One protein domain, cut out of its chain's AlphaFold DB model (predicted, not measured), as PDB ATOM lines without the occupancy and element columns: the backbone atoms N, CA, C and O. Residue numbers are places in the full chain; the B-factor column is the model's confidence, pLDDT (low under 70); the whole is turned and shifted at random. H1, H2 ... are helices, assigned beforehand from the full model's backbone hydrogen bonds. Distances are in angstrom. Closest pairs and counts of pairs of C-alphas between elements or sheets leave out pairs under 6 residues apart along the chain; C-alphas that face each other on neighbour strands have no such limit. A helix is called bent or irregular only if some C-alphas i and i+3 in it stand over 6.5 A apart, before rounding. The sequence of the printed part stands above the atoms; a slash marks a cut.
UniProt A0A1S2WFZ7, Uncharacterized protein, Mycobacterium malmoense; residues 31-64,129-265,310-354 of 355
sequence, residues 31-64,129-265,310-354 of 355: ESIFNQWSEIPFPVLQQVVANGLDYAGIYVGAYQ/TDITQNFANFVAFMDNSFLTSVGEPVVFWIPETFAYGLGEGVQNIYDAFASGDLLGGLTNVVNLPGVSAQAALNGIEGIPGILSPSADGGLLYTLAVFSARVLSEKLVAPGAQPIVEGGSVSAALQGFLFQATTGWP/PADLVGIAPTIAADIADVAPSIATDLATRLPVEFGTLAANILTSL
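AT A GLANCE: This is residues 31 to 64, 129 to 265 and 310 to 354 of the 355 residues of an uncharacterized protein of Mycobacterium malmoense (UniProt A0A1S2WFZ7). What would one see first in this model? It is a long rod of helices running mostly lengthwise: H5 lies in the middle, with H1, H2 and H3a packed on it, while H2, H6 and H7 make a loose three-helix bundle toward one end. At the other end H3b and the bent H4 fold back on each other as a hairpin, and the last part of H7, residues 341 to 353, sticks out free. What is it made of, and how large is it? The printed part has 216 residues with seven named helices, H1 to H7 in order, and no named strand; the class is all helix. It is only just loose, close to extended, with a radius of gyration of the C-alphas of 25.0 A and spans of 95 by 31 by 24 A.

HOW THE PARTS SIT: What does the printed part begin with, and what does that touch? H1, residues 31 to 39, touches residues 220 to 225 alone of H5, residues 219 to 235, the same way at a shallow tilt of 16 degrees; the closest C-alphas, of Trp 37 and Val 225, are 5.5 A apart. H2, residues 43 to 64, touches H5 with residues 43 to 48 alone, the same way at a shallow tilt of 11 degrees; the closest C-alphas, of Val 44 and Ser 232, are 4.4 A apart. Are any helices bent? H3, residues 129 to 178, was assigned as one helix by its hydrogen bonds but is bent, with C-alphas 155 and 158 7.0 A apart; its arms H3a, residues 129 to 155, and H3b, residues 158 to 178, stand at a shallow tilt of 13 degrees. H4, residues 182 to 202, assigned as one helix in the same way, is bent too, with C-alphas 190 and 193 7.1 A apart; its arms H4a, residues 182 to 190, and H4b, residues 193 to 202, stand at a steep tilt of 49 degrees. H3a touches H5, the hub with three touching helices, opposite ways at a shallow tilt of 20 degrees, closest at the C-alphas of Asn 134 and Leu 235, 5.1 A. What do the other parts touch? H3b, with residues 169 to 177 alone, makes a helical hairpin with H4a, closest at the C-alphas of Ile 173 and Gly 185, 4.7 A; H3b also touches H4b, closest at the C-alphas of Gly 165 and Ser 196, 4.1 A. H6, residues 249 to 261, and H7, residues 310 to 353, form a bundle with H2, three helices side by side; H6 touches H2, closest at the C-alphas of Ala 50 and Val 249, 5.5 A. H7 touches H6 with residues 314 to 325 alone, closest at the C-alphas of Ala 317 and Ala 260, 6.7 A, and is close but not clearly touching to H2. How complete are the helix backbones? Every O i to N i+4 pair is within hydrogen-bond range in H1, H2, H3b, H4a, H4b and H6, against 19 of 23 in H3a, 10 of 13 in H5 and 33 of 40 in H7.

IN THESE COORDINATES: Where do the first and last helices lie? H1 begins at C-alpha 31, (-24.562, 3.340, 7.819), and H7 ends at C-alpha 353, (-45.991, -0.159, 11.492). How long are the longer parts? From first to last C-alpha H2 measures 31.0 A, H3a 37.1 A, H3b 29.9 A, H5 22.4 A and H7 65.2 A. Are any irregular? H3a is irregular, with C-alphas 143 and 146 6.8 A apart, and H5 only just so, with C-alphas 224 and 227 6.9 A apart.

THE WHOLE: Which C-alphas are farthest apart? Those of Gly 180 and Pro 310, at 95.7 A. Where are cuts and long links? Residues 65 to 128 and 266 to 309 are not printed, with C-alpha gaps of 21.5 A and 11.6 A; the links H4 to H5 and H5 to H6 are long. Where is confidence low? Residues 260 to 261 and 310 to 354 are under 70 in pLDDT, and H7 has a mean of 41.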
ATOM      1  N   GLU A  31     -25.763   2.555   8.103       79.50
ATOM      2  CA  GLU A  31     -24.562   3.340   7.819       79.50
ATOM      3  C   GLU A  31     -23.676   2.626   6.787       79.50
ATOM      4  O   GLU A  31     -23.238   3.243   5.819       79.50
ATOM      5  N   SER A  32     -23.486   1.311   6.924       92.94
ATOM      6  CA  SER A  32     -22.744   0.503   5.948       92.94
ATOM      7  C   SER A  32     -23.403   0.492   4.561       92.94
ATOM      8  O   SER A  32     -22.723   0.702   3.552       92.94
ATOM      9  N   ILE A  33     -24.728   0.305   4.494       90.06
ATOM     10  CA  ILE A  33     -25.482   0.372   3.231       90.06
ATOM     11  C   ILE A  33     -25.356   1.767   2.615       90.06
ATOM     12  O   ILE A  33     -25.086   1.886   1.420       90.06
ATOM     13  N   PHE A  34     -25.532   2.819   3.416       87.38
ATOM     14  CA  PHE A  34     -25.448   4.202   2.960       87.38
ATOM     15  C   PHE A  34     -24.061   4.527   2.412       87.38
ATOM     16  O   PHE A  34     -23.965   5.089   1.323       87.38
ATOM     17  N   ASN A  35     -22.999   4.128   3.113       89.62
ATOM     18  CA  ASN A  35     -21.628   4.345   2.664       89.62
ATOM     19  C   ASN A  35     -21.412   3.718   1.279       89.62
ATOM     20  O   ASN A  35     -20.988   4.420   0.364       89.62
ATOM     21  N   GLN A  36     -21.827   2.463   1.075       92.75
ATOM     22  CA  GLN A  36     -21.716   1.790  -0.228       92.75
ATOM     23  C   GLN A  36     -22.614   2.409  -1.310       92.75
ATOM     24  O   GLN A  36     -22.210   2.548  -2.465       92.75
ATOM     25  N   TRP A  37     -23.839   2.805  -0.970       90.94
ATOM     26  CA  TRP A  37     -24.727   3.497  -1.906       90.94
ATOM     27  C   TRP A  37     -24.145   4.847  -2.351       90.94
ATOM     28  O   TRP A  37     -24.192   5.188  -3.534       90.94
ATOM     29  N   SER A  38     -23.556   5.596  -1.415       87.75
ATOM     30  CA  SER A  38     -23.026   6.941  -1.651       87.75
ATOM     31  C   SER A  38     -21.784   6.974  -2.545       87.75
ATOM     32  O   SER A  38     -21.493   8.017  -3.125       87.75
ATOM     33  N   GLU A  39     -21.084   5.844  -2.710       92.06
ATOM     34  CA  GLU A  39     -19.952   5.720  -3.639       92.06
ATOM     35  C   GLU A  39     -20.375   5.978  -5.089       92.06
ATOM     36  O   GLU A  39     -19.664   6.646  -5.836       92.06
ATOM     37  N   ILE A  40     -21.536   5.446  -5.489       91.06
ATOM     38  CA  ILE A  40     -22.077   5.589  -6.844       91.06
ATOM     39  C   ILE A  40     -23.598   5.766  -6.738       91.06
ATOM     40  O   ILE A  40     -24.348   4.801  -6.907       91.06
ATOM     41  N   PRO A  41     -24.086   6.984  -6.453       86.50
ATOM     42  CA  PRO A  41     -25.516   7.224  -6.305       86.50
ATOM     43  C   PRO A  41     -26.208   7.160  -7.672       86.50
ATOM     44  O   PRO A  41     -25.763   7.781  -8.630       86.50
ATOM     45  N   PHE A  42     -27.329   6.450  -7.786       88.50
ATOM     46  CA  PHE A  42     -28.107   6.341  -9.038       88.50
ATOM     47  C   PHE A  42     -27.325   5.806 -10.251       88.50
ATOM     48  O   PHE A  42     -27.395   6.398 -11.333       88.50
ATOM     49  N   PRO A  43     -26.628   4.665 -10.128       94.44
ATOM     50  CA  PRO A  43     -25.757   4.161 -11.190       94.44
ATOM     51  C   PRO A  43     -26.525   3.878 -12.491       94.44
ATOM     52  O   PRO A  43     -25.997   4.066 -13.582       94.44
ATOM     53  N   VAL A  44     -27.801   3.486 -12.399       93.50
ATOM     54  CA  VAL A  44     -28.672   3.263 -13.564       93.50
ATOM     55  C   VAL A  44     -28.934   4.564 -14.325       93.50
ATOM     56  O   VAL A  44     -28.759   4.607 -15.538       93.50
ATOM     57  N   LEU A  45     -29.322   5.639 -13.628       90.50
ATOM     58  CA  LEU A  45     -29.585   6.931 -14.268       90.50
ATOM     59  C   LEU A  45     -28.305   7.503 -14.880       90.50
ATOM     60  O   LEU A  45     -28.320   7.959 -16.021       90.50
ATOM     61  N   GLN A  46     -27.195   7.435 -14.141       93.75
ATOM     62  CA  GLN A  46     -25.893   7.846 -14.653       93.75
ATOM     63  C   GLN A  46     -25.520   7.072 -15.924       93.75
ATOM     64  O   GLN A  46     -25.048   7.681 -16.882       93.75
ATOM     65  N   GLN A  47     -25.784   5.761 -15.972       97.44
ATOM     66  CA  GLN A  47     -25.494   4.953 -17.155       97.44
ATOM     67  C   GLN A  47     -26.372   5.336 -18.347       97.44
ATOM     68  O   GLN A  47     -25.869   5.447 -19.459       97.44
ATOM     69  N   VAL A  48     -27.664   5.602 -18.129       93.00
ATOM     70  CA  VAL A  48     -28.561   6.084 -19.193       93.00
ATOM     71  C   VAL A  48     -28.058   7.406 -19.777       93.00
ATOM     72  O   VAL A  48     -28.064   7.578 -20.996       93.00
ATOM     73  N   VAL A  49     -27.574   8.323 -18.935       86.94
ATOM     74  CA  VAL A  49     -26.974   9.584 -19.398       86.94
ATOM     75  C   VAL A  49     -25.674   9.331 -20.167       86.94
ATOM     76  O   VAL A  49     -25.493   9.899 -21.242       86.94
ATOM     77  N   ALA A  50     -24.792   8.462 -19.663       91.69
ATOM     78  CA  ALA A  50     -23.550   8.102 -20.350       91.69
ATOM     79  C   ALA A  50     -23.815   7.485 -21.735       91.69
ATOM     80  O   ALA A  50     -23.173   7.881 -22.706       91.69
ATOM     81  N   ASN A  51     -24.808   6.598 -21.850       92.62
ATOM     82  CA  ASN A  51     -25.244   6.039 -23.130       92.62
ATOM     83  C   ASN A  51     -25.811   7.122 -24.055       92.62
ATOM     84  O   ASN A  51     -25.504   7.145 -25.239       92.62
ATOM     85  N   GLY A  52     -26.620   8.047 -23.528       77.50
ATOM     86  CA  GLY A  52     -27.174   9.153 -24.313       77.50
ATOM     87  C   GLY A  52     -26.094  10.058 -24.915       77.50
ATOM     88  O   GLY A  52     -26.204  10.462 -26.073       77.50
ATOM     89  N   LEU A  53     -25.037  10.342 -24.151       79.00
ATOM     90  CA  LEU A  53     -23.880  11.108 -24.625       79.00
ATOM     91  C   LEU A  53     -23.086  10.348 -25.693       79.00
ATOM     92  O   LEU A  53     -22.649  10.953 -26.669       79.00
ATOM     93  N   ASP A  54     -22.948   9.031 -25.546       89.88
ATOM     94  CA  ASP A  54     -22.317   8.178 -26.554       89.88
ATOM     95  C   ASP A  54     -23.128   8.142 -27.864       89.88
ATOM     96  O   ASP A  54     -22.587   8.411 -28.937       89.88
ATOM     97  N   TYR A  55     -24.455   7.982 -27.791       83.25
ATOM     98  CA  TYR A  55     -25.338   8.072 -28.961       83.25
ATOM     99  C   TYR A  55     -25.244   9.433 -29.665       83.25
ATOM    100  O   TYR A  55     -25.262   9.505 -30.897       83.25
ATOM    101  N   ALA A  56     -25.110  10.524 -28.906       74.31
ATOM    102  CA  ALA A  56     -24.847  11.840 -29.479       74.31
ATOM    103  C   ALA A  56     -23.473  11.891 -30.178       74.31
ATOM    104  O   ALA A  56     -23.360  12.463 -31.266       74.31
ATOM    105  N   GLY A  57     -22.454  11.244 -29.609       76.69
ATOM    106  CA  GLY A  57     -21.144  11.049 -30.230       76.69
ATOM    107  C   GLY A  57     -21.201  10.266 -31.546       76.69
ATOM    108  O   GLY A  57     -20.544  10.656 -32.514       76.69
ATOM    109  N   ILE A  58     -22.042   9.229 -31.645       80.19
ATOM    110  CA  ILE A  58     -22.276   8.484 -32.898       80.19
ATOM    111  C   ILE A  58     -22.831   9.415 -33.984       80.19
ATOM    112  O   ILE A  58     -22.317   9.419 -35.105       80.19
ATOM    113  N   TYR A  59     -23.831  10.246 -33.662       76.62
ATOM    114  CA  TYR A  59     -24.350  11.245 -34.603       76.62
ATOM    115  C   TYR A  59     -23.258  12.210 -35.061       76.62
ATOM    116  O   TYR A  59     -23.049  12.375 -36.263       76.62
ATOM    117  N   VAL A  60     -22.547  12.833 -34.117       77.00
ATOM    118  CA  VAL A  60     -21.476  13.792 -34.421       77.00
ATOM    119  C   VAL A  60     -20.406  13.151 -35.304       77.00
ATOM    120  O   VAL A  60     -20.049  13.723 -36.332       77.00
ATOM    121  N   GLY A  61     -19.937  11.952 -34.955       78.50
ATOM    122  CA  GLY A  61     -18.923  11.229 -35.721       78.50
ATOM    123  C   GLY A  61     -19.378  10.902 -37.143       78.50
ATOM    124  O   GLY A  61     -18.616  11.096 -38.091       78.50
ATOM    125  N   ALA A  62     -20.633  10.484 -37.316       76.38
ATOM    126  CA  ALA A  62     -21.209  10.226 -38.632       76.38
ATOM    127  C   ALA A  62     -21.266  11.502 -39.495       76.38
ATOM    128  O   ALA A  62     -20.866  11.478 -40.661       76.38
ATOM    129  N   TYR A  63     -21.686  12.634 -38.919       76.00
ATOM    130  CA  TYR A  63     -21.691  13.922 -39.622       76.00
ATOM    131  C   TYR A  63     -20.282  14.438 -39.929       76.00
ATOM    132  O   TYR A  63     -20.073  15.013 -40.995       76.00
ATOM    133  N   GLN A  64     -19.313  14.220 -39.044       80.06
ATOM    134  CA  GLN A  64     -17.913  14.577 -39.286       80.06
ATOM    135  C   GLN A  64     -17.314  13.759 -40.422       80.06
ATOM    136  O   GLN A  64     -16.673  14.323 -41.308       80.06
ATOM    137  N   THR A 129     -30.913   0.126 -32.467       91.44
ATOM    138  CA  THR A 129     -30.519  -1.247 -32.119       91.44
ATOM    139  C   THR A 129     -29.973  -1.298 -30.693       91.44
ATOM    140  O   THR A 129     -30.467  -2.083 -29.881       91.44
ATOM    141  N   ASP A 130     -29.055  -0.401 -30.339       91.38
ATOM    142  CA  ASP A 130     -28.445  -0.351 -29.005       91.38
ATOM    143  C   ASP A 130     -29.469  -0.012 -27.909       91.38
ATOM    144  O   ASP A 130     -29.499  -0.655 -26.855       91.38
ATOM    145  N   ILE A 131     -30.401   0.909 -28.185       85.81
ATOM    146  CA  ILE A 131     -31.522   1.215 -27.280       85.81
ATOM    147  C   ILE A 131     -32.403  -0.021 -27.062       85.81
ATOM    148  O   ILE A 131     -32.767  -0.333 -25.924       85.81
ATOM    149  N   THR A 132     -32.746  -0.754 -28.128       93.94
ATOM    150  CA  THR A 132     -33.542  -1.983 -27.981       93.94
ATOM    151  C   THR A 132     -32.790  -3.062 -27.211       93.94
ATOM    152  O   THR A 132     -33.409  -3.778 -26.423       93.94
ATOM    153  N   GLN A 133     -31.464  -3.135 -27.351       96.25
ATOM    154  CA  GLN A 133     -30.634  -4.055 -26.581       96.25
ATOM    155  C   GLN A 133     -30.583  -3.669 -25.097       96.25
ATOM    156  O   GLN A 133     -30.713  -4.542 -24.243       96.25
ATOM    157  N   ASN A 134     -30.464  -2.380 -24.763       92.94
ATOM    158  CA  ASN A 134     -30.578  -1.894 -23.383       92.94
ATOM    159  C   ASN A 134     -31.927  -2.292 -22.760       92.94
ATOM    160  O   ASN A 134     -31.970  -2.813 -21.646       92.94
ATOM    161  N   PHE A 135     -33.029  -2.114 -23.494       93.75
ATOM    162  CA  PHE A 135     -34.347  -2.542 -23.028       93.75
ATOM    163  C   PHE A 135     -34.433  -4.066 -22.852       93.75
ATOM    164  O   PHE A 135     -34.928  -4.538 -21.829       93.75
ATOM    165  N   ALA A 136     -33.906  -4.843 -23.801       96.06
ATOM    166  CA  ALA A 136     -33.844  -6.297 -23.687       96.06
ATOM    167  C   ALA A 136     -33.032  -6.742 -22.457       96.06
ATOM    168  O   ALA A 136     -33.465  -7.635 -21.729       96.06
ATOM    169  N   ASN A 137     -31.907  -6.080 -22.175       95.81
ATOM    170  CA  ASN A 137     -31.074  -6.346 -21.003       95.81
ATOM    171  C   ASN A 137     -31.809  -6.020 -19.696       95.81
ATOM    172  O   ASN A 137     -31.738  -6.801 -18.747       95.81
ATOM    173  N   PHE A 138     -32.553  -4.911 -19.655       93.81
ATOM    174  CA  PHE A 138     -33.418  -4.579 -18.523       93.81
ATOM    175  C   PHE A 138     -34.471  -5.668 -18.284       93.81
ATOM    176  O   PHE A 138     -34.594  -6.166 -17.167       93.81
ATOM    177  N   VAL A 139     -35.198  -6.083 -19.326       94.12
ATOM    178  CA  VAL A 139     -36.223  -7.134 -19.209       94.12
ATOM    179  C   VAL A 139     -35.606  -8.452 -18.736       94.12
ATOM    180  O   VAL A 139     -36.140  -9.077 -17.822       94.12
ATOM    181  N   ALA A 140     -34.457  -8.849 -19.289       93.31
ATOM    182  CA  ALA A 140     -33.749 -10.060 -18.879       93.31
ATOM    183  C   ALA A 140     -33.297 -10.010 -17.407       93.31
ATOM    184  O   ALA A 140     -33.389 -11.012 -16.696       93.31
ATOM    185  N   PHE A 141     -32.844  -8.843 -16.937       91.94
ATOM    186  CA  PHE A 141     -32.516  -8.633 -15.528       91.94
ATOM    187  C   PHE A 141     -33.754  -8.776 -14.633       91.94
ATOM    188  O   PHE A 141     -33.683  -9.452 -13.606       91.94
ATOM    189  N   MET A 142     -34.886  -8.190 -15.032       88.12
ATOM    190  CA  MET A 142     -36.131  -8.256 -14.261       88.12
ATOM    191  C   MET A 142     -36.700  -9.678 -14.164       88.12
ATOM    192  O   MET A 142     -37.243 -10.028 -13.122       88.12
ATOM    193  N   ASP A 143     -36.568 -10.489 -15.214       83.38
ATOM    194  CA  ASP A 143     -37.201 -11.813 -15.304       83.38
ATOM    195  C   ASP A 143     -36.579 -12.868 -14.373       83.38
ATOM    196  O   ASP A 143     -37.293 -13.666 -13.781       83.38
ATOM    197  N   ASN A 144     -35.254 -12.873 -14.195       77.19
ATOM    198  CA  ASN A 144     -34.589 -13.908 -13.387       77.19
ATOM    199  C   ASN A 144     -33.734 -13.327 -12.263       77.19
ATOM    200  O   ASN A 144     -33.882 -13.722 -11.106       77.19
ATOM    201  N   SER A 145     -32.847 -12.384 -12.579       83.44
ATOM    202  CA  SER A 145     -31.873 -11.875 -11.611       83.44
ATOM    203  C   SER A 145     -32.543 -11.077 -10.498       83.44
ATOM    204  O   SER A 145     -32.349 -11.391  -9.330       83.44
ATOM    205  N   PHE A 146     -33.387 -10.103 -10.840       86.19
ATOM    206  CA  PHE A 146     -34.075  -9.280  -9.848       86.19
ATOM    207  C   PHE A 146     -35.038 -10.100  -8.986       86.19
ATOM    208  O   PHE A 146     -35.010  -9.995  -7.761       86.19
ATOM    209  N   LEU A 147     -35.868 -10.941  -9.616       84.94
ATOM    210  CA  LEU A 147     -36.826 -11.780  -8.894       84.94
ATOM    211  C   LEU A 147     -36.138 -12.759  -7.947       84.94
ATOM    212  O   LEU A 147     -36.643 -12.964  -6.851       84.94
ATOM    213  N   THR A 148     -34.988 -13.321  -8.322       85.50
ATOM    214  CA  THR A 148     -34.226 -14.186  -7.411       85.50
ATOM    215  C   THR A 148     -33.620 -13.358  -6.281       85.50
ATOM    216  O   THR A 148     -33.890 -13.631  -5.117       85.50
ATOM    217  N   SER A 149     -32.895 -12.282  -6.604       85.38
ATOM    218  CA  SER A 149     -32.195 -11.464  -5.606       85.38
ATOM    219  C   SER A 149     -33.128 -10.801  -4.587       85.38
ATOM    220  O   SER A 149     -32.736 -10.621  -3.439       85.38
ATOM    221  N   VAL A 150     -34.351 -10.432  -4.978       87.19
ATOM    222  CA  VAL A 150     -35.338  -9.803  -4.080       87.19
ATOM    223  C   VAL A 150     -36.335 -10.815  -3.523       87.19
ATOM    224  O   VAL A 150     -36.705 -10.738  -2.352       87.19
ATOM    225  N   GLY A 151     -36.787 -11.759  -4.345       86.44
ATOM    226  CA  GLY A 151     -37.802 -12.734  -3.962       86.44
ATOM    227  C   GLY A 151     -37.295 -13.740  -2.938       86.44
ATOM    228  O   GLY A 151     -38.036 -14.070  -2.016       86.44
ATOM    229  N   GLU A 152     -36.042 -14.187  -3.046       84.12
ATOM    230  CA  GLU A 152     -35.472 -15.157  -2.108       84.12
ATOM    231  C   GLU A 152     -35.391 -14.612  -0.665       84.12
ATOM    232  O   GLU A 152     -35.967 -15.253   0.222       84.12
ATOM    233  N   PRO A 153     -34.837 -13.406  -0.404       87.44
ATOM    234  CA  PRO A 153     -34.880 -12.809   0.931       87.44
ATOM    235  C   PRO A 153     -36.297 -12.646   1.489       87.44
ATOM    236  O   PRO A 153     -36.540 -12.918   2.664       87.44
ATOM    237  N   VAL A 154     -37.251 -12.216   0.656       88.50
ATOM    238  CA  VAL A 154     -38.636 -11.950   1.081       88.50
ATOM    239  C   VAL A 154     -39.392 -13.234   1.418       88.50
ATOM    240  O   VAL A 154     -40.153 -13.259   2.385       88.50
ATOM    241  N   VAL A 155     -39.215 -14.287   0.621       89.69
ATOM    242  CA  VAL A 155     -39.997 -15.525   0.741       89.69
ATOM    243  C   VAL A 155     -39.372 -16.506   1.729       89.69
ATOM    244  O   VAL A 155     -40.114 -17.193   2.431       89.69
ATOM    245  N   PHE A 156     -38.042 -16.582   1.791       88.44
ATOM    246  CA  PHE A 156     -37.350 -17.592   2.591       88.44
ATOM    247  C   PHE A 156     -36.681 -16.983   3.817       88.44
ATOM    248  O   PHE A 156     -37.046 -17.324   4.940       88.44
ATOM    249  N   TRP A 157     -35.753 -16.050   3.630       90.12
ATOM    250  CA  TRP A 157     -34.829 -15.702   4.708       90.12
ATOM    251  C   TRP A 157     -35.417 -14.786   5.771       90.12
ATOM    252  O   TRP A 157     -35.183 -15.004   6.955       90.12
ATOM    253  N   ILE A 158     -36.218 -13.784   5.406       89.06
ATOM    254  CA  ILE A 158     -36.867 -12.921   6.404       89.06
ATOM    255  C   ILE A 158     -37.834 -13.741   7.279       89.06
ATOM    256  O   ILE A 158     -37.748 -13.641   8.505       89.06
ATOM    257  N   PRO A 159     -38.713 -14.599   6.718       91.38
ATOM    258  CA  PRO A 159     -39.506 -15.517   7.531       91.38
ATOM    259  C   PRO A 159     -38.658 -16.476   8.375       91.38
ATOM    260  O   PRO A 159     -39.000 -16.706   9.534       91.38
ATOM    261  N   GLU A 160     -37.567 -17.017   7.828       92.69
ATOM    262  CA  GLU A 160     -36.675 -17.945   8.534       92.69
ATOM    263  C   GLU A 160     -35.969 -17.279   9.719       92.69
ATOM    264  O   GLU A 160     -36.038 -17.790  10.835       92.69
ATOM    265  N   THR A 161     -35.363 -16.111   9.514       93.38
ATOM    266  CA  THR A 161     -34.713 -15.328  10.575       93.38
ATOM    267  C   THR A 161     -35.705 -14.884  11.646       93.38
ATOM    268  O   THR A 161     -35.430 -15.024  12.838       93.38
ATOM    269  N   PHE A 162     -36.903 -14.437  11.261       90.25
ATOM    270  CA  PHE A 162     -37.959 -14.116  12.220       90.25
ATOM    271  C   PHE A 162     -38.407 -15.346  13.026       90.25
ATOM    272  O   PHE A 162     -38.518 -15.280  14.251       90.25
ATOM    273  N   ALA A 163     -38.644 -16.479  12.356       92.31
ATOM    274  CA  ALA A 163     -39.035 -17.729  13.006       92.31
ATOM    275  C   ALA A 163     -37.933 -18.260  13.932       92.31
ATOM    276  O   ALA A 163     -38.241 -18.775  15.007       92.31
ATOM    277  N   TYR A 164     -36.668 -18.092  13.549       93.94
ATOM    278  CA  TYR A 164     -35.521 -18.398  14.393       93.94
ATOM    279  C   TYR A 164     -35.532 -17.543  15.663       93.94
ATOM    280  O   TYR A 164     -35.490 -18.099  16.756       93.94
ATOM    281  N   GLY A 165     -35.671 -16.217  15.544       87.12
ATOM    282  CA  GLY A 165     -35.719 -15.322  16.706       87.12
ATOM    283  C   GLY A 165     -36.909 -15.602  17.635       87.12
ATOM    284  O   GLY A 165     -36.765 -15.564  18.859       87.12
ATOM    285  N   LEU A 166     -38.067 -15.973  17.074       87.81
ATOM    286  CA  LEU A 166     -39.202 -16.472  17.857       87.81
ATOM    287  C   LEU A 166     -38.862 -17.777  18.586       87.81
ATOM    288  O   LEU A 166     -39.174 -17.918  19.768       87.81
ATOM    289  N   GLY A 167     -38.245 -18.732  17.887       90.12
ATOM    290  CA  GLY A 167     -37.835 -20.018  18.448       90.12
ATOM    291  C   GLY A 167     -36.835 -19.854  19.589       90.12
ATOM    292  O   GLY A 167     -37.035 -20.427  20.659       90.12
ATOM    293  N   GLU A 168     -35.819 -19.017  19.395       91.69
ATOM    294  CA  GLU A 168     -34.824 -18.671  20.409       91.69
ATOM    295  C   GLU A 168     -35.478 -18.006  21.626       91.69
ATOM    296  O   GLU A 168     -35.267 -18.431  22.762       91.69
ATOM    297  N   GLY A 169     -36.345 -17.015  21.409       83.69
ATOM    298  CA  GLY A 169     -37.048 -16.357  22.504       83.69
ATOM    299  C   GLY A 169     -37.955 -17.312  23.292       83.69
ATOM    300  O   GLY A 169     -37.956 -17.275  24.521       83.69
ATOM    301  N   VAL A 170     -38.687 -18.211  22.621       92.06
ATOM    302  CA  VAL A 170     -39.508 -19.243  23.284       92.06
ATOM    303  C   VAL A 170     -38.645 -20.246  24.050       92.06
ATOM    304  O   VAL A 170     -39.010 -20.622  25.167       92.06
ATOM    305  N   GLN A 171     -37.501 -20.646  23.494       91.56
ATOM    306  CA  GLN A 171     -36.547 -21.525  24.168       91.56
ATOM    307  C   GLN A 171     -36.013 -20.868  25.451       91.56
ATOM    308  O   GLN A 171     -36.067 -21.486  26.513       91.56
ATOM    309  N   ASN A 172     -35.644 -19.585  25.396       85.94
ATOM    310  CA  ASN A 172     -35.193 -18.815  26.562       85.94
ATOM    311  C   ASN A 172     -36.276 -18.711  27.654       85.94
ATOM    312  O   ASN A 172     -35.980 -18.849  28.843       85.94
ATOM    313  N   ILE A 173     -37.543 -18.511  27.267       88.81
ATOM    314  CA  ILE A 173     -38.686 -18.527  28.198       88.81
ATOM    315  C   ILE A 173     -38.811 -19.902  28.870       88.81
ATOM    316  O   ILE A 173     -38.969 -19.986  30.092       88.81
ATOM    317  N   TYR A 174     -38.762 -20.975  28.075       94.00
ATOM    318  CA  TYR A 174     -38.891 -22.342  28.569       94.00
ATOM    319  C   TYR A 174     -37.759 -22.700  29.536       94.00
ATOM    320  O   TYR A 174     -38.041 -23.174  30.634       94.00
ATOM    321  N   ASP A 175     -36.507 -22.428  29.171       93.56
ATOM    322  CA  ASP A 175     -35.336 -22.772  29.981       93.56
ATOM    323  C   ASP A 175     -35.319 -22.014  31.317       93.56
ATOM    324  O   ASP A 175     -35.003 -22.596  32.362       93.56
ATOM    325  N   ALA A 176     -35.748 -20.749  31.329       89.94
ATOM    326  CA  ALA A 176     -35.889 -19.977  32.561       89.94
ATOM    327  C   ALA A 176     -36.970 -20.564  33.490       89.94
ATOM    328  O   ALA A 176     -36.716 -20.814  34.669       89.94
ATOM    329  N   PHE A 177     -38.159 -20.893  32.969       90.19
ATOM    330  CA  PHE A 177     -39.187 -21.532  33.797       90.19
ATOM    331  C   PHE A 177     -38.798 -22.951  34.238       90.19
ATOM    332  O   PHE A 177     -39.060 -23.326  35.383       90.19
ATOM    333  N   ALA A 178     -38.156 -23.733  33.369       93.06
ATOM    334  CA  ALA A 178     -37.721 -25.098  33.662       93.06
ATOM    335  C   ALA A 178     -36.611 -25.145  34.725       93.06
ATOM    336  O   ALA A 178     -36.554 -26.092  35.511       93.06
ATOM    337  N   SER A 179     -35.767 -24.113  34.792       92.75
ATOM    338  CA  SER A 179     -34.744 -23.950  35.831       92.75
ATOM    339  C   SER A 179     -35.279 -23.353  37.143       92.75
ATOM    340  O   SER A 179     -34.534 -23.252  38.118       92.75
ATOM    341  N   GLY A 180     -36.574 -23.018  37.211       88.31
ATOM    342  CA  GLY A 180     -37.216 -22.433  38.391       88.31
ATOM    343  C   GLY A 180     -37.051 -20.914  38.517       88.31
ATOM    344  O   GLY A 180     -37.446 -20.348  39.538       88.31
ATOM    345  N   ASP A 181     -36.515 -20.246  37.494       88.25
ATOM    346  CA  ASP A 181     -36.372 -18.793  37.445       88.25
ATOM    347  C   ASP A 181     -37.630 -18.123  36.873       88.25
ATOM    348  O   ASP A 181     -37.762 -17.833  35.681       88.25
ATOM    349  N   LEU A 182     -38.586 -17.858  37.765       84.19
ATOM    350  CA  LEU A 182     -39.839 -17.199  37.403       84.19
ATOM    351  C   LEU A 182     -39.613 -15.789  36.835       84.19
ATOM    352  O   LEU A 182     -40.341 -15.372  35.932       84.19
ATOM    353  N   LEU A 183     -38.642 -15.045  37.373       79.94
ATOM    354  CA  LEU A 183     -38.404 -13.664  36.959       79.94
ATOM    355  C   LEU A 183     -37.736 -13.622  35.582       79.94
ATOM    356  O   LEU A 183     -38.205 -12.869  34.730       79.94
ATOM    357  N   GLY A 184     -36.733 -14.469  35.342       79.12
ATOM    358  CA  GLY A 184     -36.119 -14.657  34.025       79.12
ATOM    359  C   GLY A 184     -37.121 -15.137  32.971       79.12
ATOM    360  O   GLY A 184     -37.111 -14.656  31.839       79.12
ATOM    361  N   GLY A 185     -38.060 -16.016  33.336       78.44
ATOM    362  CA  GLY A 185     -39.128 -16.446  32.426       78.44
ATOM    363  C   GLY A 185     -40.048 -15.293  32.012       78.44
ATOM    364  O   GLY A 185     -40.314 -15.102  30.825       78.44
ATOM    365  N   LEU A 186     -40.496 -14.473  32.970       78.81
ATOM    366  CA  LEU A 186     -41.354 -13.314  32.691       78.81
ATOM    367  C   LEU A 186     -40.637 -12.225  31.884       78.81
ATOM    368  O   LEU A 186     -41.250 -11.638  30.990       78.81
ATOM    369  N   THR A 187     -39.361 -11.949  32.158       73.44
ATOM    370  CA  THR A 187     -38.628 -10.945  31.378       73.44
ATOM    371  C   THR A 187     -38.305 -11.425  29.970       73.44
ATOM    372  O   THR A 187     -38.402 -10.622  29.044       73.44
ATOM    373  N   ASN A 188     -38.054 -12.720  29.762       78.75
ATOM    374  CA  ASN A 188     -37.919 -13.292  28.420       78.75
ATOM    375  C   ASN A 188     -39.225 -13.238  27.609       78.75
ATOM    376  O   ASN A 188     -39.175 -12.991  26.406       78.75
ATOM    377  N   VAL A 189     -40.400 -13.368  28.245       76.31
ATOM    378  CA  VAL A 189     -41.695 -13.154  27.563       76.31
ATOM    379  C   VAL A 189     -41.793 -11.730  27.015       76.31
ATOM    380  O   VAL A 189     -42.188 -11.534  25.868       76.31
ATOM    381  N   VAL A 190     -41.410 -10.736  27.818       72.62
ATOM    382  CA  VAL A 190     -41.400  -9.329  27.386       72.62
ATOM    383  C   VAL A 190     -40.293  -9.068  26.356       72.62
ATOM    384  O   VAL A 190     -40.438  -8.177  25.523       72.62
ATOM    385  N   ASN A 191     -39.207  -9.847  26.382       75.25
ATOM    386  CA  ASN A 191     -38.082  -9.715  25.458       75.25
ATOM    387  C   ASN A 191     -38.313 -10.348  24.077       75.25
ATOM    388  O   ASN A 191     -37.670  -9.955  23.104       75.25
ATOM    389  N   LEU A 192     -39.233 -11.314  23.979       71.50
ATOM    390  CA  LEU A 192     -39.518 -12.079  22.761       71.50
ATOM    391  C   LEU A 192     -39.698 -11.206  21.497       71.50
ATOM    392  O   LEU A 192     -39.101 -11.546  20.470       71.50
ATOM    393  N   PRO A 193     -40.435 -10.073  21.530       71.56
ATOM    394  CA  PRO A 193     -40.547  -9.198  20.364       71.56
ATOM    395  C   PRO A 193     -39.207  -8.595  19.930       71.56
ATOM    396  O   PRO A 193     -38.949  -8.500  18.735       71.56
ATOM    397  N   GLY A 194     -38.342  -8.227  20.882       73.88
ATOM    398  CA  GLY A 194     -37.038  -7.624  20.607       73.88
ATOM    399  C   GLY A 194     -36.067  -8.603  19.948       73.88
ATOM    400  O   GLY A 194     -35.444  -8.259  18.949       73.88
ATOM    401  N   VAL A 195     -35.995  -9.845  20.438       81.12
ATOM    402  CA  VAL A 195     -35.149 -10.903  19.840       81.12
ATOM    403  C   VAL A 195     -35.631 -11.270  18.433       81.12
ATOM    404  O   VAL A 195     -34.833 -11.403  17.508       81.12
ATOM    405  N   SER A 196     -36.949 -11.351  18.236       81.94
ATOM    406  CA  SER A 196     -37.534 -11.635  16.918       81.94
ATOM    407  C   SER A 196     -37.282 -10.494  15.925       81.94
ATOM    408  O   SER A 196     -36.942 -10.740  14.767       81.94
ATOM    409  N   ALA A 197     -37.409  -9.241  16.378       80.75
ATOM    410  CA  ALA A 197     -37.102  -8.062  15.574       80.75
ATOM    411  C   ALA A 197     -35.607  -7.974  15.239       80.75
ATOM    412  O   ALA A 197     -35.267  -7.656  14.101       80.75
ATOM    413  N   GLN A 198     -34.727  -8.300  16.192       85.88
ATOM    414  CA  GLN A 198     -33.284  -8.364  15.963       85.88
ATOM    415  C   GLN A 198     -32.959  -9.325  14.826       85.88
ATOM    416  O   GLN A 198     -32.298  -8.929  13.869       85.88
ATOM    417  N   ALA A 199     -33.460 -10.557  14.910       89.75
ATOM    418  CA  ALA A 199     -33.195 -11.579  13.911       89.75
ATOM    419  C   ALA A 199     -33.733 -11.175  12.526       89.75
ATOM    420  O   ALA A 199     -33.007 -11.243  11.540       89.75
ATOM    421  N   ALA A 200     -34.968 -10.669  12.444       88.56
ATOM    422  CA  ALA A 200     -35.572 -10.280  11.167       88.56
ATOM    423  C   ALA A 200     -34.907  -9.052  10.515       88.56
ATOM    424  O   ALA A 200     -34.722  -9.006   9.295       88.56
ATOM    425  N   LEU A 201     -34.566  -8.030  11.305       89.50
ATOM    426  CA  LEU A 201     -33.980  -6.793  10.784       89.50
ATOM    427  C   LEU A 201     -32.493  -6.955  10.493       89.50
ATOM    428  O   LEU A 201     -32.033  -6.530   9.439       89.50
ATOM    429  N   ASN A 202     -31.745  -7.561  11.409       91.88
ATOM    430  CA  ASN A 202     -30.284  -7.561  11.366       91.88
ATOM    431  C   ASN A 202     -29.681  -8.898  10.938       91.88
ATOM    432  O   ASN A 202     -28.489  -8.947  10.628       91.88
ATOM    433  N   GLY A 203     -30.507  -9.936  10.848       93.88
ATOM    434  CA  GLY A 203     -30.100 -11.284  10.494       93.88
ATOM    435  C   GLY A 203     -29.665 -12.101  11.700       93.88
ATOM    436  O   GLY A 203     -29.634 -11.635  12.843       93.88
ATOM    437  N   ILE A 204     -29.309 -13.341  11.406       93.56
ATOM    438  CA  ILE A 204     -28.687 -14.289  12.329       93.56
ATOM    439  C   ILE A 204     -27.393 -14.805  11.698       93.56
ATOM    440  O   ILE A 204     -27.051 -14.456  10.565       93.56
ATOM    441  N   GLU A 205     -26.648 -15.636  12.419       90.38
ATOM    442  CA  GLU A 205     -25.429 -16.227  11.876       90.38
ATOM    443  C   GLU A 205     -25.722 -16.990  10.573       90.38
ATOM    444  O   GLU A 205     -26.502 -17.939  10.544       90.38
ATOM    445  N   GLY A 206     -25.103 -16.542   9.479       87.88
ATOM    446  CA  GLY A 206     -25.225 -17.167   8.163       87.88
ATOM    447  C   GLY A 206     -26.492 -16.829   7.372       87.88
ATOM    448  O   GLY A 206     -26.555 -17.221   6.210       87.88
ATOM    449  N   ILE A 207     -27.462 -16.093   7.934       92.50
ATOM    450  CA  ILE A 207     -28.691 -15.705   7.217       92.50
ATOM    451  C   ILE A 207     -28.957 -14.202   7.400       92.50
ATOM    452  O   ILE A 207     -29.226 -13.759   8.521       92.50
ATOM    453  N   PRO A 208     -28.892 -13.394   6.326       93.69
ATOM    454  CA  PRO A 208     -29.096 -11.956   6.422       93.69
ATOM    455  C   PRO A 208     -30.561 -11.592   6.688       93.69
ATOM    456  O   PRO A 208     -31.491 -12.228   6.198       93.69
ATOM    457  N   GLY A 209     -30.746 -10.521   7.454       92.88
ATOM    458  CA  GLY A 209     -32.023  -9.858   7.673       92.88
ATOM    459  C   GLY A 209     -32.243  -8.702   6.698       92.88
ATOM    460  O   GLY A 209     -31.450  -8.443   5.791       92.88
ATOM    461  N   ILE A 210     -33.328  -7.958   6.904       94.44
ATOM    462  CA  ILE A 210     -33.758  -6.864   6.014       94.44
ATOM    463  C   ILE A 210     -32.665  -5.802   5.809       94.44
ATOM    464  O   ILE A 210     -32.485  -5.301   4.696       94.44
ATOM    465  N   LEU A 211     -31.964  -5.444   6.882       94.69
ATOM    466  CA  LEU A 211     -30.979  -4.366   6.927       94.69
ATOM    467  C   LEU A 211     -29.544  -4.873   6.811       94.69
ATOM    468  O   LEU A 211     -28.633  -4.055   6.789       94.69
ATOM    469  N   SER A 212     -29.306  -6.183   6.728       95.25
ATOM    470  CA  SER A 212     -27.939  -6.697   6.644       95.25
ATOM    471  C   SER A 212     -27.215  -6.122   5.408       95.25
ATOM    472  O   SER A 212     -27.755  -6.163   4.302       95.25
ATOM    473  N   PRO A 213     -25.990  -5.587   5.546       92.88
ATOM    474  CA  PRO A 213     -25.258  -4.952   4.449       92.88
ATOM    475  C   PRO A 213     -24.543  -5.996   3.576       92.88
ATOM    476  O   PRO A 213     -23.319  -5.976   3.456       92.88
ATOM    477  N   SER A 214     -25.293  -6.942   3.006       87.31
ATOM    478  CA  SER A 214     -24.742  -8.068   2.243       87.31
ATOM    479  C   SER A 214     -25.415  -8.243   0.885       87.31
ATOM    480  O   SER A 214     -26.644  -8.228   0.786       87.31
ATOM    481  N   ALA A 215     -24.588  -8.468  -0.143       73.81
ATOM    482  CA  ALA A 215     -25.013  -8.850  -1.491       73.81
ATOM    483  C   ALA A 215     -25.645 -10.241  -1.525       73.81
ATOM    484  O   ALA A 215     -26.509 -10.498  -2.361       73.81
ATOM    485  N   ASP A 216     -25.292 -11.085  -0.559       78.31
ATOM    486  CA  ASP A 216     -25.892 -12.398  -0.350       78.31
ATOM    487  C   ASP A 216     -27.265 -12.269   0.317       78.31
ATOM    488  O   ASP A 216     -27.598 -13.129   1.107       78.31
ATOM    489  N   GLY A 217     -27.992 -11.174   0.023       78.50
ATOM    490  CA  GLY A 217     -29.427 -10.906   0.152       78.50
ATOM    491  C   GLY A 217     -29.946 -10.291   1.455       78.50
ATOM    492  O   GLY A 217     -31.055 -10.592   1.898       78.50
ATOM    493  N   GLY A 218     -29.223  -9.309   1.992       91.94
ATOM    494  CA  GLY A 218     -29.894  -8.287   2.794       91.94
ATOM    495  C   GLY A 218     -30.827  -7.450   1.915       91.94
ATOM    496  O   GLY A 218     -30.381  -6.832   0.950       91.94
ATOM    497  N   LEU A 219     -32.129  -7.426   2.215       91.94
ATOM    498  CA  LEU A 219     -33.145  -6.901   1.291       91.94
ATOM    499  C   LEU A 219     -32.893  -5.443   0.872       91.94
ATOM    500  O   LEU A 219     -32.933  -5.122  -0.321       91.94
ATOM    501  N   LEU A 220     -32.626  -4.556   1.833       92.62
ATOM    502  CA  LEU A 220     -32.382  -3.145   1.529       92.62
ATOM    503  C   LEU A 220     -31.089  -2.965   0.726       92.62
ATOM    504  O   LEU A 220     -31.072  -2.194  -0.234       92.62
ATOM    505  N   TYR A 221     -30.033  -3.699   1.079       93.88
ATOM    506  CA  TYR A 221     -28.778  -3.689   0.333       93.88
ATOM    507  C   TYR A 221     -28.986  -4.147  -1.115       93.88
ATOM    508  O   TYR A 221     -28.534  -3.485  -2.056       93.88
ATOM    509  N   THR A 222     -29.727  -5.240  -1.306       92.25
ATOM    510  CA  THR A 222     -30.033  -5.776  -2.629       92.25
ATOM    511  C   THR A 222     -30.753  -4.756  -3.499       92.25
ATOM    512  O   THR A 222     -30.406  -4.599  -4.670       92.25
ATOM    513  N   LEU A 223     -31.747  -4.058  -2.950       89.81
ATOM    514  CA  LEU A 223     -32.545  -3.084  -3.695       89.81
ATOM    515  C   LEU A 223     -31.768  -1.795  -3.982       89.81
ATOM    516  O   LEU A 223     -31.775  -1.312  -5.114       89.81
ATOM    517  N   ALA A 224     -31.111  -1.233  -2.967       88.94
ATOM    518  CA  ALA A 224     -30.500   0.090  -3.055       88.94
ATOM    519  C   ALA A 224     -29.115   0.072  -3.715       88.94
ATOM    520  O   ALA A 224     -28.755   1.032  -4.395       88.94
ATOM    521  N   VAL A 225     -28.339  -0.997  -3.522       93.75
ATOM    522  CA  VAL A 225     -26.930  -1.059  -3.933       93.75
ATOM    523  C   VAL A 225     -26.735  -2.097  -5.031       93.75
ATOM    524  O   VAL A 225     -26.410  -1.740  -6.163       93.75
ATOM    525  N   PHE A 226     -26.959  -3.374  -4.723       92.94
ATOM    526  CA  PHE A 226     -26.582  -4.475  -5.613       92.94
ATOM    527  C   PHE A 226     -27.341  -4.446  -6.943       92.94
ATOM    528  O   PHE A 226     -26.725  -4.366  -8.004       92.94
ATOM    529  N   SER A 227     -28.676  -4.446  -6.902       91.88
ATOM    530  CA  SER A 227     -29.516  -4.495  -8.106       91.88
ATOM    531  C   SER A 227     -29.295  -3.278  -8.997       91.88
ATOM    532  O   SER A 227     -29.247  -3.406 -10.216       91.88
ATOM    533  N   ALA A 228     -29.119  -2.100  -8.392       92.62
ATOM    534  CA  ALA A 228     -28.849  -0.874  -9.129       92.62
ATOM    535  C   ALA A 228     -27.493  -0.932  -9.853       92.62
ATOM    536  O   ALA A 228     -27.409  -0.533 -11.016       92.62
ATOM    537  N   ARG A 229     -26.445  -1.450  -9.196       94.75
ATOM    538  CA  ARG A 229     -25.115  -1.625  -9.799       94.75
ATOM    539  C   ARG A 229     -25.141  -2.664 -10.922       94.75
ATOM    540  O   ARG A 229     -24.762  -2.341 -12.042       94.75
ATOM    541  N   VAL A 230     -25.696  -3.849 -10.667       93.81
ATOM    542  CA  VAL A 230     -25.801  -4.917 -11.678       93.81
ATOM    543  C   VAL A 230     -26.605  -4.450 -12.890       93.81
ATOM    544  O   VAL A 230     -26.188  -4.659 -14.027       93.81
ATOM    545  N   LEU A 231     -27.747  -3.789 -12.677       94.88
ATOM    546  CA  LEU A 231     -28.538  -3.278 -13.792       94.88
ATOM    547  C   LEU A 231     -27.770  -2.207 -14.581       94.88
ATOM    548  O   LEU A 231     -27.802  -2.234 -15.806       94.88
ATOM    549  N   SER A 232     -27.056  -1.301 -13.908       96.69
ATOM    550  CA  SER A 232     -26.208  -0.301 -14.570       96.69
ATOM    551  C   SER A 232     -25.161  -0.957 -15.480       96.69
ATOM    552  O   SER A 232     -25.094  -0.624 -16.660       96.69
ATOM    553  N   GLU A 233     -24.444  -1.979 -15.002       95.94
ATOM    554  CA  GLU A 233     -23.477  -2.739 -15.812       95.94
ATOM    555  C   GLU A 233     -24.118  -3.397 -17.044       95.94
ATOM    556  O   GLU A 233     -23.545  -3.404 -18.133       95.94
ATOM    557  N   LYS A 234     -25.339  -3.932 -16.911       95.69
ATOM    558  CA  LYS A 234     -26.064  -4.546 -18.039       95.69
ATOM    559  C   LYS A 234     -26.562  -3.535 -19.066       95.69
ATOM    560  O   LYS A 234     -26.880  -3.930 -20.189       95.69
ATOM    561  N   LEU A 235     -26.675  -2.264 -18.698       97.19
ATOM    562  CA  LEU A 235     -27.187  -1.221 -19.577       97.19
ATOM    563  C   LEU A 235     -26.093  -0.509 -20.370       97.19
ATOM    564  O   LEU A 235     -26.448   0.283 -21.231       97.19
ATOM    565  N   VAL A 236     -24.804  -0.767 -20.139       97.69
ATOM    566  CA  VAL A 236     -23.714  -0.095 -20.870       97.69
ATOM    567  C   VAL A 236     -23.880  -0.290 -22.384       97.69
ATOM    568  O   VAL A 236     -23.889  -1.419 -22.879       97.69
ATOM    569  N   ALA A 237     -24.046   0.811 -23.122       95.69
ATOM    570  CA  ALA A 237     -24.092   0.789 -24.583       95.69
ATOM    571  C   ALA A 237     -22.677   0.619 -25.180       95.69
ATOM    572  O   ALA A 237     -21.694   0.986 -24.528       95.69
ATOM    573  N   PRO A 238     -22.530   0.072 -26.401       94.12
ATOM    574  CA  PRO A 238     -21.218  -0.095 -27.023       94.12
ATOM    575  C   PRO A 238     -20.470   1.240 -27.172       94.12
ATOM    576  O   PRO A 238     -20.900   2.099 -27.922       94.12
ATOM    577  N   GLY A 239     -19.330   1.397 -26.492       90.50
ATOM    578  CA  GLY A 239     -18.524   2.632 -26.526       90.50
ATOM    579  C   GLY A 239     -18.799   3.609 -25.378       90.50
ATOM    580  O   GLY A 239     -17.926   4.416 -25.042       90.50
ATOM    581  N   ALA A 240     -19.937   3.465 -24.693       95.62
ATOM    582  CA  ALA A 240     -20.286   4.296 -23.550       95.62
ATOM    583  C   ALA A 240     -19.368   4.042 -22.341       95.62
ATOM    584  O   ALA A 240     -18.833   2.952 -22.135       95.62
ATOM    585  N   GLN A 241     -19.219   5.064 -21.494       94.75
ATOM    586  CA  GLN A 241     -18.479   4.942 -20.237       94.75
ATOM    587  C   GLN A 241     -19.231   4.021 -19.254       94.75
ATOM    588  O   GLN A 241     -20.393   4.306 -18.949       94.75
ATOM    589  N   PRO A 242     -18.597   2.960 -18.723       96.69
ATOM    590  CA  PRO A 242     -19.218   2.085 -17.732       96.69
ATOM    591  C   PRO A 242     -19.148   2.718 -16.336       96.69
ATOM    592  O   PRO A 242     -18.077   2.805 -15.735       96.69
ATOM    593  N   ILE A 243     -20.283   3.172 -15.797       96.69
ATOM    594  CA  ILE A 243     -20.326   3.939 -14.537       96.69
ATOM    595  C   ILE A 243     -19.827   3.123 -13.338       96.69
ATOM    596  O   ILE A 243     -19.071   3.629 -12.513       96.69
ATOM    597  N   VAL A 244     -20.222   1.853 -13.241       95.94
ATOM    598  CA  VAL A 244     -19.853   1.000 -12.097       95.94
ATOM    599  C   VAL A 244     -18.392   0.536 -12.164       95.94
ATOM    600  O   VAL A 244     -17.783   0.282 -11.130       95.94
ATOM    601  N   GLU A 245     -17.783   0.517 -13.352       94.31
ATOM    602  CA  GLU A 245     -16.389   0.090 -13.558       94.31
ATOM    603  C   GLU A 245     -15.375   1.249 -13.437       94.31
ATOM    604  O   GLU A 245     -14.221   1.128 -13.849       94.31
ATOM    605  N   GLY A 246     -15.788   2.385 -12.864       91.69
ATOM    606  CA  GLY A 246     -14.938   3.563 -12.649       91.69
ATOM    607  C   GLY A 246     -15.094   4.668 -13.698       91.69
ATOM    608  O   GLY A 246     -14.388   5.676 -13.633       91.69
ATOM    609  N   GLY A 247     -16.016   4.508 -14.649       93.00
ATOM    610  CA  GLY A 247     -16.437   5.574 -15.552       93.00
ATOM    611  C   GLY A 247     -17.230   6.671 -14.835       93.00
ATOM    612  O   GLY A 247     -17.621   6.554 -13.675       93.00
ATOM    613  N   SER A 248     -17.484   7.775 -15.537       91.00
ATOM    614  CA  SER A 248     -18.298   8.871 -15.002       91.00
ATOM    615  C   SER A 248     -19.037   9.625 -16.101       91.00
ATOM    616  O   SER A 248     -18.573   9.714 -17.241       91.00
ATOM    617  N   VAL A 249     -20.168  10.234 -15.738       85.44
ATOM    618  CA  VAL A 249     -20.920  11.124 -16.637       85.44
ATOM    619  C   VAL A 249     -20.071  12.325 -17.060       85.44
ATOM    620  O   VAL A 249     -20.143  12.754 -18.206       85.44
ATOM    621  N   SER A 250     -19.224  12.850 -16.169       78.25
ATOM    622  CA  SER A 250     -18.332  13.966 -16.492       78.25
ATOM    623  C   SER A 250     -17.282  13.578 -17.534       78.25
ATOM    624  O   SER A 250     -17.043  14.358 -18.455       78.25
ATOM    625  N   ALA A 251     -16.699  12.378 -17.445       85.25
ATOM    626  CA  ALA A 251     -15.788  11.865 -18.468       85.25
ATOM    627  C   ALA A 251     -16.509  11.638 -19.808       85.25
ATOM    628  O   ALA A 251     -15.997  12.053 -20.846       85.25
ATOM    629  N   ALA A 252     -17.715  11.055 -19.785       80.56
ATOM    630  CA  ALA A 252     -18.535  10.880 -20.987       80.56
ATOM    631  C   ALA A 252     -18.857  12.229 -21.656       80.56
ATOM    632  O   ALA A 252     -18.687  12.384 -22.864       80.56
ATOM    633  N   LEU A 253     -19.242  13.236 -20.865       79.25
ATOM    634  CA  LEU A 253     -19.548  14.582 -21.349       79.25
ATOM    635  C   LEU A 253     -18.312  15.270 -21.935       79.25
ATOM    636  O   LEU A 253     -18.401  15.882 -22.996       79.25
ATOM    637  N   GLN A 254     -17.157  15.168 -21.274       75.50
ATOM    638  CA  GLN A 254     -15.902  15.720 -21.793       75.50
ATOM    639  C   GLN A 254     -15.507  15.063 -23.118       75.50
ATOM    640  O   GLN A 254     -15.117  15.768 -24.047       75.50
ATOM    641  N   GLY A 255     -15.653  13.737 -23.221       79.50
ATOM    642  CA  GLY A 255     -15.423  12.996 -24.461       79.50
ATOM    643  C   GLY A 255     -16.334  13.477 -25.590       79.50
ATOM    644  O   GLY A 255     -15.845  13.825 -26.666       79.50
ATOM    645  N   PHE A 256     -17.635  13.595 -25.316       81.31
ATOM    646  CA  PHE A 256     -18.606  14.124 -26.271       81.31
ATOM    647  C   PHE A 256     -18.281  15.564 -26.699       81.31
ATOM    648  O   PHE A 256     -18.229  15.847 -27.891       81.31
ATOM    649  N   LEU A 257     -18.019  16.472 -25.756       71.81
ATOM    650  CA  LEU A 257     -17.686  17.874 -26.044       71.81
ATOM    651  C   LEU A 257     -16.425  18.001 -26.900       71.81
ATOM    652  O   LEU A 257     -16.384  18.794 -27.846       71.81
ATOM    653  N   PHE A 258     -15.399  17.213 -26.579       77.12
ATOM    654  CA  PHE A 258     -14.180  17.158 -27.371       77.12
ATOM    655  C   PHE A 258     -14.489  16.705 -28.801       77.12
ATOM    656  O   PHE A 258     -14.082  17.376 -29.748       77.12
ATOM    657  N   GLN A 259     -15.267  15.636 -28.978       78.94
ATOM    658  CA  GLN A 259     -15.669  15.173 -30.304       78.94
ATOM    659  C   GLN A 259     -16.523  16.212 -31.046       78.94
ATOM    660  O   GLN A 259     -16.249  16.509 -32.199       78.94
ATOM    661  N   ALA A 260     -17.511  16.826 -30.396       69.69
ATOM    662  CA  ALA A 260     -18.409  17.809 -31.005       69.69
ATOM    663  C   ALA A 260     -17.682  19.051 -31.537       69.69
ATOM    664  O   ALA A 260     -18.124  19.656 -32.515       69.69
ATOM    665  N   THR A 261     -16.561  19.420 -30.919       69.69
ATOM    666  CA  THR A 261     -15.809  20.640 -31.245       69.69
ATOM    667  C   THR A 261     -14.554  20.394 -32.081       69.69
ATOM    668  O   THR A 261     -13.981  21.345 -32.614       69.69
ATOM    669  N   THR A 262     -14.127  19.141 -32.245       72.81
ATOM    670  CA  THR A 262     -12.904  18.776 -32.978       72.81
ATOM    671  C   THR A 262     -13.207  17.788 -34.099       72.81
ATOM    672  O   THR A 262     -14.239  17.146 -34.084       72.81
ATOM    673  N   GLY A 263     -12.343  17.670 -35.111       72.19
ATOM    674  CA  GLY A 263     -12.540  16.698 -36.202       72.19
ATOM    675  C   GLY A 263     -13.416  17.175 -37.368       72.19
ATOM    676  O   GLY A 263     -13.587  16.446 -38.339       72.19
ATOM    677  N   TRP A 264     -13.919  18.411 -37.325       76.75
ATOM    678  CA  TRP A 264     -14.574  19.046 -38.470       76.75
ATOM    679  C   TRP A 264     -13.552  19.566 -39.496       76.75
ATOM    680  O   TRP A 264     -12.504  20.091 -39.099       76.75
ATOM    681  N   PRO A 265     -13.851  19.504 -40.807       70.69
ATOM    682  CA  PRO A 265     -13.041  20.171 -41.821       70.69
ATOM    683  C   PRO A 265     -12.971  21.684 -41.577       70.69
ATOM    684  O   PRO A 265     -13.974  22.322 -41.256       70.69
ATOM    685  N   PRO A 310     -19.114  30.978 -40.605       42.25
ATOM    686  CA  PRO A 310     -18.812  29.966 -39.578       42.25
ATOM    687  C   PRO A 310     -19.308  30.204 -38.151       42.25
ATOM    688  O   PRO A 310     -19.287  29.263 -37.362       42.25
ATOM    689  N   ALA A 311     -19.656  31.429 -37.755       42.06
ATOM    690  CA  ALA A 311     -19.760  31.743 -36.326       42.06
ATOM    691  C   ALA A 311     -20.982  31.105 -35.639       42.06
ATOM    692  O   ALA A 311     -20.878  30.683 -34.490       42.06
ATOM    693  N   ASP A 312     -22.114  30.984 -36.339       36.16
ATOM    694  CA  ASP A 312     -23.368  30.550 -35.711       36.16
ATOM    695  C   ASP A 312     -23.530  29.026 -35.657       36.16
ATOM    696  O   ASP A 312     -23.988  28.495 -34.650       36.16
ATOM    697  N   LEU A 313     -23.114  28.280 -36.687       37.41
ATOM    698  CA  LEU A 313     -23.342  26.826 -36.723       37.41
ATOM    699  C   LEU A 313     -22.413  26.060 -35.766       37.41
ATOM    700  O   LEU A 313     -22.838  25.110 -35.110       37.41
ATOM    701  N   VAL A 314     -21.166  26.524 -35.625       36.38
ATOM    702  CA  VAL A 314     -20.210  26.033 -34.616       36.38
ATOM    703  C   VAL A 314     -20.619  26.479 -33.205       36.38
ATOM    704  O   VAL A 314     -20.241  25.830 -32.238       36.38
ATOM    705  N   GLY A 315     -21.426  27.539 -33.072       36.56
ATOM    706  CA  GLY A 315     -21.975  28.025 -31.802       36.56
ATOM    707  C   GLY A 315     -23.204  27.258 -31.289       36.56
ATOM    708  O   GLY A 315     -23.476  27.299 -30.090       36.56
ATOM    709  N   ILE A 316     -23.914  26.515 -32.149       36.81
ATOM    710  CA  ILE A 316     -25.105  25.726 -31.768       36.81
ATOM    711  C   ILE A 316     -24.735  24.428 -31.028       36.81
ATOM    712  O   ILE A 316     -25.434  24.009 -30.108       36.81
ATOM    713  N   ALA A 317     -23.621  23.782 -31.385       36.50
ATOM    714  CA  ALA A 317     -23.190  22.557 -30.705       36.50
ATOM    715  C   ALA A 317     -22.764  22.793 -29.231       36.50
ATOM    716  O   ALA A 317     -23.204  22.036 -28.364       36.50
ATOM    717  N   PRO A 318     -21.997  23.852 -28.895       39.06
ATOM    718  CA  PRO A 318     -21.703  24.232 -27.516       39.06
ATOM    719  C   PRO A 318     -22.934  24.631 -26.702       39.06
ATOM    720  O   PRO A 318     -22.966  24.339 -25.513       39.06
ATOM    721  N   THR A 319     -23.941  25.284 -27.298       41.72
ATOM    722  CA  THR A 319     -25.154  25.699 -26.568       41.72
ATOM    723  C   THR A 319     -26.058  24.517 -26.240       41.72
ATOM    724  O   THR A 319     -26.477  24.397 -25.096       41.72
ATOM    725  N   ILE A 320     -26.246  23.567 -27.163       41.66
ATOM    726  CA  ILE A 320     -26.953  22.306 -26.866       41.66
ATOM    727  C   ILE A 320     -26.205  21.498 -25.793       41.66
ATOM    728  O   ILE A 320     -26.820  20.924 -24.896       41.66
ATOM    729  N   ALA A 321     -24.872  21.459 -25.857       39.34
ATOM    730  CA  ALA A 321     -24.080  20.743 -24.866       39.34
ATOM    731  C   ALA A 321     -24.074  21.434 -23.489       39.34
ATOM    732  O   ALA A 321     -24.065  20.741 -22.474       39.34
ATOM    733  N   ALA A 322     -24.130  22.768 -23.444       43.56
ATOM    734  CA  ALA A 322     -24.315  23.534 -22.213       43.56
ATOM    735  C   ALA A 322     -25.710  23.301 -21.608       43.56
ATOM    736  O   ALA A 322     -25.809  23.004 -20.420       43.56
ATOM    737  N   ASP A 323     -26.764  23.319 -22.429       43.97
ATOM    738  CA  ASP A 323     -28.139  23.065 -21.983       43.97
ATOM    739  C   ASP A 323     -28.297  21.646 -21.395       43.97
ATOM    740  O   ASP A 323     -28.938  21.458 -20.361       43.97
ATOM    741  N   ILE A 324     -27.667  20.629 -21.999       41.78
ATOM    742  CA  ILE A 324     -27.665  19.250 -21.470       41.78
ATOM    743  C   ILE A 324     -26.806  19.137 -20.199       41.78
ATOM    744  O   ILE A 324     -27.188  18.439 -19.251       41.78
ATOM    745  N   ALA A 325     -25.662  19.829 -20.155       42.72
ATOM    746  CA  ALA A 325     -24.774  19.851 -18.996       42.72
ATOM    747  C   ALA A 325     -25.390  20.548 -17.771       42.72
ATOM    748  O   ALA A 325     -25.020  20.191 -16.658       42.72
ATOM    749  N   ASP A 326     -26.340  21.470 -17.944       46.19
ATOM    750  CA  ASP A 326     -27.068  22.117 -16.839       46.19
ATOM    751  C   ASP A 326     -28.241  21.260 -16.312       46.19
ATOM    752  O   ASP A 326     -28.591  21.295 -15.123       46.19
ATOM    753  N   VAL A 327     -28.839  20.423 -17.166       42.12
ATOM    754  CA  VAL A 327     -29.972  19.557 -16.790       42.12
ATOM    755  C   VAL A 327     -29.523  18.309 -16.016       42.12
ATOM    756  O   VAL A 327     -30.187  17.899 -15.062       42.12
ATOM    757  N   ALA A 328     -28.385  17.699 -16.357       41.16
ATOM    758  CA  ALA A 328     -27.946  16.463 -15.693       41.16
ATOM    759  C   ALA A 328     -27.595  16.632 -14.188       41.16
ATOM    760  O   ALA A 328     -28.054  15.820 -13.376       41.16
ATOM    761  N   PRO A 329     -26.859  17.677 -13.754       44.41
ATOM    762  CA  PRO A 329     -26.548  17.914 -12.344       44.41
ATOM    763  C   PRO A 329     -27.774  18.312 -11.525       44.41
ATOM    764  O   PRO A 329     -27.856  17.955 -10.350       44.41
ATOM    765  N   SER A 330     -28.732  19.031 -12.119       50.47
ATOM    766  CA  SER A 330     -29.954  19.444 -11.421       50.47
ATOM    767  C   SER A 330     -30.863  18.251 -11.120       50.47
ATOM    768  O   SER A 330     -31.311  18.123  -9.984       50.47
ATOM    769  N   ILE A 331     -31.030  17.310 -12.057       45.19
ATOM    770  CA  ILE A 331     -31.754  16.047 -11.813       45.19
ATOM    771  C   ILE A 331     -31.041  15.196 -10.751       45.19
ATOM    772  O   ILE A 331     -31.687  14.672  -9.842       45.19
ATOM    773  N   ALA A 332     -29.712  15.075 -10.830       39.88
ATOM    774  CA  ALA A 332     -28.931  14.323  -9.848       39.88
ATOM    775  C   ALA A 332     -29.023  14.938  -8.438       39.88
ATOM    776  O   ALA A 332     -29.168  14.211  -7.456       39.88
ATOM    777  N   THR A 333     -28.996  16.270  -8.337       45.69
ATOM    778  CA  THR A 333     -29.120  17.004  -7.067       45.69
ATOM    779  C   THR A 333     -30.529  16.888  -6.481       45.69
ATOM    780  O   THR A 333     -30.678  16.683  -5.275       45.69
ATOM    781  N   ASP A 334     -31.570  16.960  -7.312       47.19
ATOM    782  CA  ASP A 334     -32.967  16.844  -6.870       47.19
ATOM    783  C   ASP A 334     -33.283  15.419  -6.365       47.19
ATOM    784  O   ASP A 334     -33.899  15.240  -5.311       47.19
ATOM    785  N   LEU A 335     -32.757  14.379  -7.029       43.47
ATOM    786  CA  LEU A 335     -32.844  12.999  -6.530       43.47
ATOM    787  C   LEU A 335     -32.019  12.784  -5.250       43.47
ATOM    788  O   LEU A 335     -32.512  12.164  -4.304       43.47
ATOM    789  N   ALA A 336     -30.786  13.297  -5.198       40.81
ATOM    790  CA  ALA A 336     -29.898  13.138  -4.044       40.81
ATOM    791  C   ALA A 336     -30.413  13.857  -2.788       40.81
ATOM    792  O   ALA A 336     -30.115  13.426  -1.678       40.81
ATOM    793  N   THR A 337     -31.196  14.925  -2.941       44.06
ATOM    794  CA  THR A 337     -31.801  15.650  -1.813       44.06
ATOM    795  C   THR A 337     -33.124  15.037  -1.360       44.06
ATOM    796  O   THR A 337     -33.401  15.015  -0.160       44.06
ATOM    797  N   ARG A 338     -33.928  14.483  -2.276       43.50
ATOM    798  CA  ARG A 338     -35.215  13.859  -1.925       43.50
ATOM    799  C   ARG A 338     -35.077  12.476  -1.301       43.50
ATOM    800  O   ARG A 338     -35.784  12.171  -0.345       43.50
ATOM    801  N   LEU A 339     -34.180  11.635  -1.801       43.41
ATOM    802  CA  LEU A 339     -34.128  10.233  -1.376       43.41
ATOM    803  C   LEU A 339     -33.663   9.981   0.059       43.41
ATOM    804  O   LEU A 339     -34.246   9.102   0.679       43.41
ATOM    805  N   PRO A 340     -32.722  10.731   0.657       43.44
ATOM    806  CA  PRO A 340     -32.433  10.604   2.086       43.44
ATOM    807  C   PRO A 340     -33.659  10.911   2.957       43.44
ATOM    808  O   PRO A 340     -33.890  10.242   3.963       43.44
ATOM    809  N   VAL A 341     -34.482  11.882   2.542       45.97
ATOM    810  CA  VAL A 341     -35.744  12.220   3.217       45.97
ATOM    811  C   VAL A 341     -36.760  11.092   3.036       45.97
ATOM    812  O   VAL A 341     -37.390  10.681   4.009       45.97
ATOM    813  N   GLU A 342     -36.899  10.543   1.828       42.88
ATOM    814  CA  GLU A 342     -37.835   9.445   1.560       42.88
ATOM    815  C   GLU A 342     -37.396   8.121   2.215       42.88
ATOM    816  O   GLU A 342     -38.235   7.426   2.780       42.88
ATOM    817  N   PHE A 343     -36.096   7.810   2.265       38.66
ATOM    818  CA  PHE A 343     -35.551   6.671   3.013       38.66
ATOM    819  C   PHE A 343     -35.709   6.846   4.524       38.66
ATOM    820  O   PHE A 343     -36.111   5.901   5.202       38.66
ATOM    821  N   GLY A 344     -35.469   8.047   5.059       36.88
ATOM    822  CA  GLY A 344     -35.751   8.359   6.462       36.88
ATOM    823  C   GLY A 344     -37.240   8.224   6.795       36.88
ATOM    824  O   GLY A 344     -37.601   7.703   7.850       36.88
ATOM    825  N   THR A 345     -38.110   8.614   5.864       42.62
ATOM    826  CA  THR A 345     -39.567   8.476   5.998       42.62
ATOM    827  C   THR A 345     -40.002   7.013   5.910       42.62
ATOM    828  O   THR A 345     -40.838   6.576   6.695       42.62
ATOM    829  N   LEU A 346     -39.415   6.222   5.009       35.41
ATOM    830  CA  LEU A 346     -39.669   4.786   4.905       35.41
ATOM    831  C   LEU A 346     -39.207   4.048   6.166       35.41
ATOM    832  O   LEU A 346     -39.966   3.246   6.701       35.41
ATOM    833  N   ALA A 347     -38.017   4.363   6.682       35.84
ATOM    834  CA  ALA A 347     -37.522   3.820   7.944       35.84
ATOM    835  C   ALA A 347     -38.474   4.163   9.103       35.84
ATOM    836  O   ALA A 347     -38.874   3.273   9.849       35.84
ATOM    837  N   ALA A 348     -38.924   5.419   9.201       35.94
ATOM    838  CA  ALA A 348     -39.900   5.846  10.204       35.94
ATOM    839  C   ALA A 348     -41.272   5.155  10.054       35.94
ATOM    840  O   ALA A 348     -41.906   4.802  11.050       35.94
ATOM    841  N   ASN A 349     -41.731   4.919   8.824       39.88
ATOM    842  CA  ASN A 349     -42.996   4.234   8.553       39.88
ATOM    843  C   ASN A 349     -42.923   2.735   8.871       39.88
ATOM    844  O   ASN A 349     -43.857   2.190   9.451       39.88
ATOM    845  N   ILE A 350     -41.805   2.075   8.560       37.03
ATOM    846  CA  ILE A 350     -41.574   0.677   8.948       37.03
ATOM    847  C   ILE A 350     -41.543   0.568  10.478       37.03
ATOM    848  O   ILE A 350     -42.241  -0.275  11.041       37.03
ATOM    849  N   LEU A 351     -40.830   1.475  11.154       35.97
ATOM    850  CA  LEU A 351     -40.777   1.540  12.618       35.97
ATOM    851  C   LEU A 351     -42.156   1.743  13.256       35.97
ATOM    852  O   LEU A 351     -42.450   1.103  14.258       35.97
ATOM    853  N   THR A 352     -43.001   2.613  12.701       37.34
ATOM    854  CA  THR A 352     -44.345   2.863  13.251       37.34
ATOM    855  C   THR A 352     -45.353   1.767  12.912       37.34
ATOM    856  O   THR A 352     -46.340   1.636  13.621       37.34
ATOM    857  N   SER A 353     -45.112   0.959  11.875       31.73
ATOM    858  CA  SER A 353     -45.991  -0.159  11.492       31.73
ATOM    859  C   SER A 353     -45.805  -1.442  12.316       31.73
ATOM    860  O   SER A 353     -46.611  -2.363  12.203       31.73
ATOM    861  N   LEU A 354     -44.742  -1.511  13.125       31.80
ATOM    862  CA  LEU A 354     -44.395  -2.657  13.977       31.80
ATOM    863  C   LEU A 354     -44.856  -2.492  15.447       31.80
ATOM    864  O   LEU A 354     -44.566  -3.366  16.265       31.80
TER     865      LEU A 354